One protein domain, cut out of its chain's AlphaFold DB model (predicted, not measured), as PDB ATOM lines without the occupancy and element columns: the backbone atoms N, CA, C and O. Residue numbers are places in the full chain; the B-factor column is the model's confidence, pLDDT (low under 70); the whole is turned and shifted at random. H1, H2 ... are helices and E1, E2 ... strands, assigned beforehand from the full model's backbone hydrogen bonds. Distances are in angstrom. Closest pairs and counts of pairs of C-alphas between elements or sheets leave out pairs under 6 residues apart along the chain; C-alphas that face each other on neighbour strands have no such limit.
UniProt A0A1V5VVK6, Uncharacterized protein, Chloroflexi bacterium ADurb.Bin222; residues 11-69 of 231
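This is residues 11 to 69 of the 231 residues of an uncharacterized protein of Chloroflexi bacterium ADurb.Bin222 (UniProt A0A1V5VVK6). This model has little regular structure: long loops surround a tiny hairpin of two strands, E1 and E2, with one short helix, H1, at its end. Residues 11 to 34 run in from the first printed residue and fold back on themselves, with residues 21 to 22 paired to residues 29 to 30, before they lead into E1, and residues 38 to 58 swing out as a wide loop between E1 and E2. The printed part has 59 residues, 12 of them in named elements, in the order E1, E2, H1; the class is mixed and the sheet antiparallel. It is compact, with a radius of gyration of the C-alphas of 10.8 A and spans of 31 by 24 by 17 A.

Start at C-alpha 11, (127.513, 147.356, 158.938). E1, residues 35 to 37, covers 6.9 A; E2, residues 59 to 61, 6.5 A. H1, residues 62 to 67, runs 8.8 A to C-alpha 67 at (119.272, 149.430, 165.770).

In the hairpin, look for N 36 and O 60, 2.8 A apart, within hydrogen-bond range. Residues 21 to 22 pair antiparallel with 29 to 30. The closest C-alphas of E1 and H1, Thr 35 and Arg 62, are 5.4 A apart. In H1 each O i to N i+4 pair is within hydrogen-bond range.

C-alphas 12 and 45, the farthest apart, are 31.1 A apart. The E1 to E2 link is long, E2 to H1 tight. The printed part has no cut, and no printed residue is under pLDDT 70.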
ATOM      1  N   ALA A  11     126.568 146.704 158.035       88.81
ATOM      2  CA  ALA A  11     127.513 147.356 158.938       88.81
ATOM      3  C   ALA A  11     128.826 146.561 159.132       88.81
ATOM      4  O   ALA A  11     129.625 146.906 160.004       88.81
ATOM      5  N   GLY A  12     129.051 145.490 158.362       89.50
ATOM      6  CA  GLY A  12     130.269 144.674 158.397       89.50
ATOM      7  C   GLY A  12     130.377 143.768 159.624       89.50
ATOM      8  O   GLY A  12     131.475 143.351 159.993       89.50
ATOM      9  N   ARG A  13     129.261 143.489 160.305       90.62
ATOM     10  CA  ARG A  13     129.249 142.629 161.490       90.62
ATOM     11  C   ARG A  13     129.117 141.152 161.091       90.62
ATOM     12  O   ARG A  13     128.458 140.848 160.097       90.62
ATOM     13  N   PRO A  14     129.695 140.220 161.872       92.00
ATOM     14  CA  PRO A  14     129.553 138.793 161.602       92.00
ATOM     15  C   PRO A  14     128.081 138.364 161.694       92.00
ATOM     16  O   PRO A  14     127.353 138.904 162.532       92.00
ATOM     17  N   PRO A  15     127.625 137.401 160.874       92.38
ATOM     18  CA  PRO A  15     126.249 136.921 160.931       92.38
ATOM     19  C   PRO A  15     125.929 136.372 162.325       92.38
ATOM     20  O   PRO A  15     126.772 135.747 162.970       92.38
ATOM     21  N   LEU A  16     124.701 136.618 162.786       95.50
ATOM     22  CA  LEU A  16     124.208 136.001 164.014       95.50
ATOM     23  C   LEU A  16     124.023 134.505 163.763       95.50
ATOM     24  O   LEU A  16     123.553 134.114 162.694       95.50
ATOM     25  N   ARG A  17     124.389 133.678 164.737       96.62
ATOM     26  CA  ARG A  17     124.205 132.230 164.654       96.62
ATOM     27  C   ARG A  17     122.774 131.878 165.020       96.62
ATOM     28  O   ARG A  17     122.216 132.476 165.941       96.62
ATOM     29  N   ASP A  18     122.226 130.872 164.355       96.75
ATOM     30  CA  ASP A  18     120.947 130.283 164.740       96.75
ATOM     31  C   ASP A  18     121.068 129.600 166.111       96.75
ATOM     32  O   ASP A  18     122.129 129.093 166.492       96.75
ATOM     33  N   GLY A  19     119.984 129.597 166.880       96.81
ATOM     34  CA  GLY A  19     119.966 129.007 168.215       96.81
ATOM     35  C   GLY A  19     118.610 129.136 168.906       96.81
ATOM     36  O   GLY A  19     117.646 129.576 168.287       96.81
ATOM     37  N   PRO A  20     118.499 128.735 170.182       97.56
ATOM     38  CA  PRO A  20     117.204 128.557 170.837       97.56
ATOM     39  C   PRO A  20     116.553 129.859 171.331       97.56
ATOM     40  O   PRO A  20     115.386 129.844 171.717       97.56
ATOM     41  N   CYS A  21     117.275 130.984 171.361       98.19
ATOM     42  CA  CYS A  21     116.781 132.225 171.947       98.19
ATOM     43  C   CYS A  21     115.953 133.020 170.932       98.19
ATOM     44  O   CYS A  21     116.481 133.500 169.932       98.19
ATOM     45  N   THR A  22     114.670 133.228 171.214       98.31
ATOM     46  CA  THR A  22     113.798 134.079 170.390       98.31
ATOM     47  C   THR A  22     114.042 135.554 170.700       98.31
ATOM     48  O   THR A  22     113.909 135.972 171.843       98.31
ATOM     49  N   CYS A  23     114.353 136.389 169.716       97.88
ATOM     50  CA  CYS A  23     114.494 137.832 169.909       97.88
ATOM     51  C   CYS A  23     113.141 138.494 170.220       97.88
ATOM     52  O   CYS A  23     112.208 138.378 169.432       97.88
ATOM     53  N   TYR A  24     113.073 139.264 171.305       97.31
ATOM     54  CA  TYR A  24     111.921 140.054 171.744       97.31
ATOM     55  C   TYR A  24     111.333 140.906 170.614       97.31
ATOM     56  O   TYR A  24     110.131 140.876 170.363       97.31
ATOM     57  N   LEU A  25     112.193 141.630 169.886       95.31
ATOM     58  CA  LEU A  25     111.753 142.560 168.848       95.31
ATOM     59  C   LEU A  25     111.366 141.876 167.545       95.31
ATOM     60  O   LEU A  25     110.251 142.051 167.069       95.31
ATOM     61  N   CYS A  26     112.298 141.142 166.939       95.75
ATOM     62  CA  CYS A  26     112.117 140.647 165.576       95.75
ATOM     63  C   CYS A  26     111.655 139.188 165.500       95.75
ATOM     64  O   CYS A  26     111.420 138.692 164.403       95.75
ATOM     65  N   GLY A  27     111.582 138.483 166.633       96.44
ATOM     66  CA  GLY A  27     111.169 137.080 166.698       96.44
ATOM     67  C   GLY A  27     112.201 136.084 166.164       96.44
ATOM     68  O   GLY A  27     111.954 134.883 166.209       96.44
ATOM     69  N   ALA A  28     113.357 136.542 165.667       96.88
ATOM     70  CA  ALA A  28     114.394 135.653 165.153       96.88
ATOM     71  C   ALA A  28     114.944 134.734 166.247       96.88
ATOM     72  O   ALA A  28     115.217 135.188 167.359       96.88
ATOM     73  N   GLN A  29     115.162 133.473 165.898       97.81
ATOM     74  CA  GLN A  29     115.837 132.496 166.741       97.81
ATOM     75  C   GLN A  29     117.351 132.617 166.554       97.81
ATOM     76  O   GLN A  29     117.846 132.504 165.436       97.81
ATOM     77  N   VAL A  30     118.082 132.895 167.632       98.00
ATOM     78  CA  VAL A  30     119.534 133.116 167.610       98.00
ATOM     79  C   VAL A  30     120.233 132.395 168.764       98.00
ATOM     80  O   VAL A  30     119.617 132.026 169.765       98.00
ATOM     81  N   ALA A  31     121.540 132.187 168.635       98.00
ATOM     82  CA  ALA A  31     122.379 131.658 169.701       98.00
ATOM     83  C   ALA A  31     122.438 132.631 170.885       98.00
ATOM     84  O   ALA A  31     122.505 133.845 170.703       98.00
ATOM     85  N   GLU A  32     122.500 132.099 172.105       97.12
ATOM     86  CA  GLU A  32     122.511 132.898 173.337       97.12
ATOM     87  C   GLU A  32     123.650 133.933 173.370       97.12
ATOM     88  O   GLU A  32     123.437 135.093 173.724       97.12
ATOM     89  N   ALA A  33     124.845 133.567 172.893       96.81
ATOM     90  CA  ALA A  33     125.998 134.470 172.795       96.81
ATOM     91  C   ALA A  33     125.766 135.688 171.863       96.81
ATOM     92  O   ALA A  33     126.448 136.717 171.979       96.81
ATOM     93  N   ASP A  34     124.781 135.591 170.969       97.25
ATOM     94  CA  ASP A  34     124.359 136.633 170.031       97.25
ATOM     95  C   ASP A  34     123.140 137.427 170.539       97.25
ATOM     96  O   ASP A  34     122.501 138.170 169.783       97.25
ATOM     97  N   THR A  35     122.851 137.324 171.839       97.19
ATOM     98  CA  THR A  35     121.798 138.074 172.529       97.19
ATOM     99  C   THR A  35     122.348 139.016 173.598       97.19
ATOM    100  O   THR A  35     123.507 138.939 174.015       97.19
ATOM    101  N   VAL A  36     121.495 139.941 174.024       95.69
ATOM    102  CA  VAL A  36     121.611 140.745 175.242       95.69
ATOM    103  C   VAL A  36     120.270 140.685 175.992       95.69
ATOM    104  O   VAL A  36     119.249 140.410 175.353       95.69
ATOM    105  N   PRO A  37     120.221 140.955 177.309       95.75
ATOM    106  CA  PRO A  37     118.952 141.009 178.034       95.75
ATOM    107  C   PRO A  37     118.041 142.112 177.478       95.75
ATOM    108  O   PRO A  37     118.471 143.255 177.315       95.75
ATOM    109  N   ALA A  38     116.785 141.783 177.173       92.62
ATOM    110  CA  ALA A  38     115.836 142.722 176.576       92.62
ATOM    111  C   ALA A  38     115.483 143.866 177.537       92.62
ATOM    112  O   ALA A  38     115.530 145.025 177.136       92.62
ATOM    113  N   LEU A  39     115.210 143.552 178.807       85.69
ATOM    114  CA  LEU A  39     114.792 144.534 179.820       85.69
ATOM    115  C   LEU A  39     115.869 145.584 180.139       85.69
ATOM    116  O   LEU A  39     115.535 146.719 180.467       85.69
ATOM    117  N   ASP A  40     117.149 145.250 179.962       86.38
ATOM    118  CA  ASP A  40     118.256 146.202 180.147       86.38
ATOM    119  C   ASP A  40     118.336 147.236 179.014       86.38
ATOM    120  O   ASP A  40     119.015 148.259 179.132       86.38
ATOM    121  N   ARG A  41     117.714 146.944 177.867       85.94
ATOM    122  CA  ARG A  41     117.826 147.734 176.630       85.94
ATOM    123  C   ARG A  41     116.514 148.383 176.222       85.94
ATOM    124  O   ARG A  41     116.533 149.444 175.608       85.94
ATOM    125  N   ILE A  42     115.402 147.751 176.564       87.31
ATOM    126  CA  ILE A  42     114.043 148.185 176.283       87.31
ATOM    127  C   ILE A  42     113.349 148.333 177.637       87.31
ATOM    128  O   ILE A  42     112.775 147.386 178.171       87.31
ATOM    129  N   GLY A  43     113.474 149.527 178.216       83.69
ATOM    130  CA  GLY A  43     112.853 149.851 179.497       83.69
ATOM    131  C   GLY A  43     111.336 150.020 179.383       83.69
ATOM    132  O   GLY A  43     110.809 150.227 178.296       83.69
ATOM    133  N   ALA A  44     110.647 150.019 180.526       82.94
ATOM    134  CA  ALA A  44     109.183 150.088 180.613       82.94
ATOM    135  C   ALA A  44     108.544 151.355 180.004       82.94
ATOM    136  O   ALA A  44     107.342 151.392 179.766       82.94
ATOM    137  N   THR A  45     109.327 152.413 179.779       83.62
ATOM    138  CA  THR A  45     108.864 153.658 179.147       83.62
ATOM    139  C   THR A  45     108.960 153.622 177.621       83.62
ATOM    140  O   THR A  45     108.656 154.619 176.968       83.62
ATOM    141  N   TRP A  46     109.449 152.526 177.036       86.69
ATOM    142  CA  TRP A  46     109.504 152.375 175.591       86.69
ATOM    143  C   TRP A  46     108.089 152.173 175.049       86.69
ATOM    144  O   TRP A  46     107.346 151.312 175.494       86.69
ATOM    145  N   THR A  47     107.672 152.994 174.096       84.81
ATOM    146  CA  THR A  47     106.248 153.090 173.742       84.81
ATOM    147  C   THR A  47     105.792 152.070 172.703       84.81
ATOM    148  O   THR A  47     104.607 152.016 172.418       84.81
ATOM    149  N   ALA A  48     106.710 151.287 172.131       88.12
ATOM    150  CA  ALA A  48     106.438 150.356 171.032       88.12
ATOM    151  C   ALA A  48     106.459 148.878 171.474       88.12
ATOM    152  O   ALA A  48     106.754 147.985 170.677       88.12
ATOM    153  N   HIS A  49     106.178 148.611 172.756       90.56
ATOM    154  CA  HIS A  49     106.098 147.250 173.305       90.56
ATOM    155  C   HIS A  49     105.066 146.370 172.580       90.56
ATOM    156  O   HIS A  49     105.269 145.165 172.459       90.56
ATOM    157  N   ASP A  50     103.988 146.968 172.076       90.75
ATOM    158  CA  ASP A  50     102.918 146.330 171.306       90.75
ATOM    159  C   ASP A  50     103.355 145.859 169.909       90.75
ATOM    160  O   ASP A  50     102.738 144.962 169.341       90.75
ATOM    161  N   LEU A  51     104.446 146.418 169.376       91.44
ATOM    162  CA  LEU A  51     105.011 146.046 168.076       91.44
ATOM    163  C   LEU A  51     106.058 144.924 168.164       91.44
ATOM    164  O   LEU A  51     106.593 144.492 167.139       91.44
ATOM    165  N   ALA A  52     106.398 144.462 169.370       93.75
ATOM    166  CA  ALA A  52     107.364 143.388 169.568       93.75
ATOM    167  C   ALA A  52     106.818 142.048 169.042       93.75
ATOM    168  O   ALA A  52     105.714 141.637 169.388       93.75
ATOM    169  N   ALA A  53     107.612 141.324 168.249       95.50
ATOM    170  CA  ALA A  53     107.196 140.032 167.700       95.50
ATOM    171  C   ALA A  53     107.114 138.917 168.762       95.50
ATOM    172  O   ALA A  53     106.360 137.960 168.594       95.50
ATOM    173  N   ALA A  54     107.895 139.015 169.843       96.25
ATOM    174  CA  ALA A  54     107.919 138.038 170.929       96.25
ATOM    175  C   ALA A  54     107.977 138.741 172.301       96.25
ATOM    176  O   ALA A  54     109.000 138.669 172.987       96.25
ATOM    177  N   PRO A  55     106.889 139.407 172.738       94.38
ATOM    178  CA  PRO A  55     106.903 140.293 173.906       94.38
ATOM    179  C   PRO A  55     107.192 139.584 175.238       94.38
ATOM    180  O   PRO A  55     107.577 140.226 176.208       94.38
ATOM    181  N   ALA A  56     107.031 138.259 175.300       94.62
ATOM    182  CA  ALA A  56     107.371 137.461 176.478       94.62
ATOM    183  C   ALA A  56     108.855 137.047 176.540       94.62
ATOM    184  O   ALA A  56     109.289 136.477 177.540       94.62
ATOM    185  N   SER A  57     109.637 137.277 175.480       96.75
ATOM    186  CA  SER A  57     111.033 136.841 175.444       96.75
ATOM    187  C   SER A  57     111.945 137.753 176.273       96.75
ATOM    188  O   SER A  57     111.898 138.973 176.108       96.75
ATOM    189  N   PRO A  58     112.855 137.195 177.093       96.62
ATOM    190  CA  PRO A  58     113.858 137.981 177.803       96.62
ATOM    191  C   PRO A  58     115.069 138.353 176.929       96.62
ATOM    192  O   PRO A  58     115.941 139.091 177.385       96.62
ATOM    193  N   TYR A  59     115.160 137.846 175.696       97.88
ATOM    194  CA  TYR A  59     116.335 138.005 174.838       97.88
ATOM    195  C   TYR A  59     116.132 139.084 173.782       97.88
ATOM    196  O   TYR A  59     115.095 139.145 173.133       97.88
ATOM    197  N   LEU A  60     117.161 139.878 173.514       97.31
ATOM    198  CA  LEU A  60     117.226 140.791 172.378       97.31
ATOM    199  C   LEU A  60     118.443 140.426 171.526       97.31
ATOM    200  O   LEU A  60     119.565 140.426 172.026       97.31
ATOM    201  N   CYS A  61     118.255 140.112 170.242       97.44
ATOM    202  CA  CYS A  61     119.392 139.797 169.376       97.44
ATOM    203  C   CYS A  61     120.284 141.032 169.170       97.44
ATOM    204  O   CYS A  61     119.804 142.172 169.147       97.44
ATOM    205  N   ARG A  62     121.588 140.815 168.968       95.50
ATOM    206  CA  ARG A  62     122.569 141.900 168.775       95.50
ATOM    207  C   ARG A  62     122.242 142.817 167.592       95.50
ATOM    208  O   ARG A  62     122.494 144.012 167.687       95.50
ATOM    209  N   ALA A  63     121.623 142.299 166.530       94.69
ATOM    210  CA  ALA A  63     121.186 143.104 165.386       94.69
ATOM    211  C   ALA A  63     120.060 144.090 165.750       94.69
ATOM    212  O   ALA A  63     120.116 145.268 165.397       94.69
ATOM    213  N   CYS A  64     119.050 143.640 166.498       94.56
ATOM    214  CA  CYS A  64     117.983 144.515 166.986       94.56
ATOM    215  C   CYS A  64     118.493 145.499 168.040       94.56
ATOM    216  O   CYS A  64     118.144 146.675 167.987       94.56
ATOM    217  N   HIS A  65     119.359 145.046 168.952       92.25
ATOM    218  CA  HIS A  65     120.007 145.925 169.925       92.25
ATOM    219  C   HIS A  65     120.788 147.044 169.238       92.25
ATOM    220  O   HIS A  65     120.622 148.198 169.615       92.25
ATOM    221  N   PHE A  66     121.561 146.725 168.200       89.44
ATOM    222  CA  PHE A  66     122.306 147.698 167.403       89.44
ATOM    223  C   PHE A  66     121.412 148.809 166.833       89.44
ATOM    224  O   PHE A  66     121.749 149.981 166.941       89.44
ATOM    225  N   CYS A  67     120.230 148.461 166.318       88.88
ATOM    226  CA  CYS A  67     119.272 149.430 165.770       88.88
ATOM    227  C   CYS A  67     118.612 150.332 166.829       88.88
ATOM    228  O   CYS A  67     118.024 151.356 166.484       88.88
ATOM    229  N   LEU A  68     118.664 149.943 168.106       87.69
ATOM    230  CA  LEU A  68     118.148 150.726 169.231       87.69
ATOM    231  C   LEU A  68     119.212 151.620 169.879       87.69
ATOM    232  O   LEU A  68     118.889 152.394 170.778       87.69
ATOM    233  N   GLN A  69     120.478 151.514 169.469       79.38
ATOM    234  CA  GLN A  69     121.538 152.335 170.041       79.38
ATOM    235  C   GLN A  69     121.347 153.800 169.637       79.38
ATOM    236  O   GLN A  69     121.234 154.133 168.463       79.38
TER     237      GLN A  69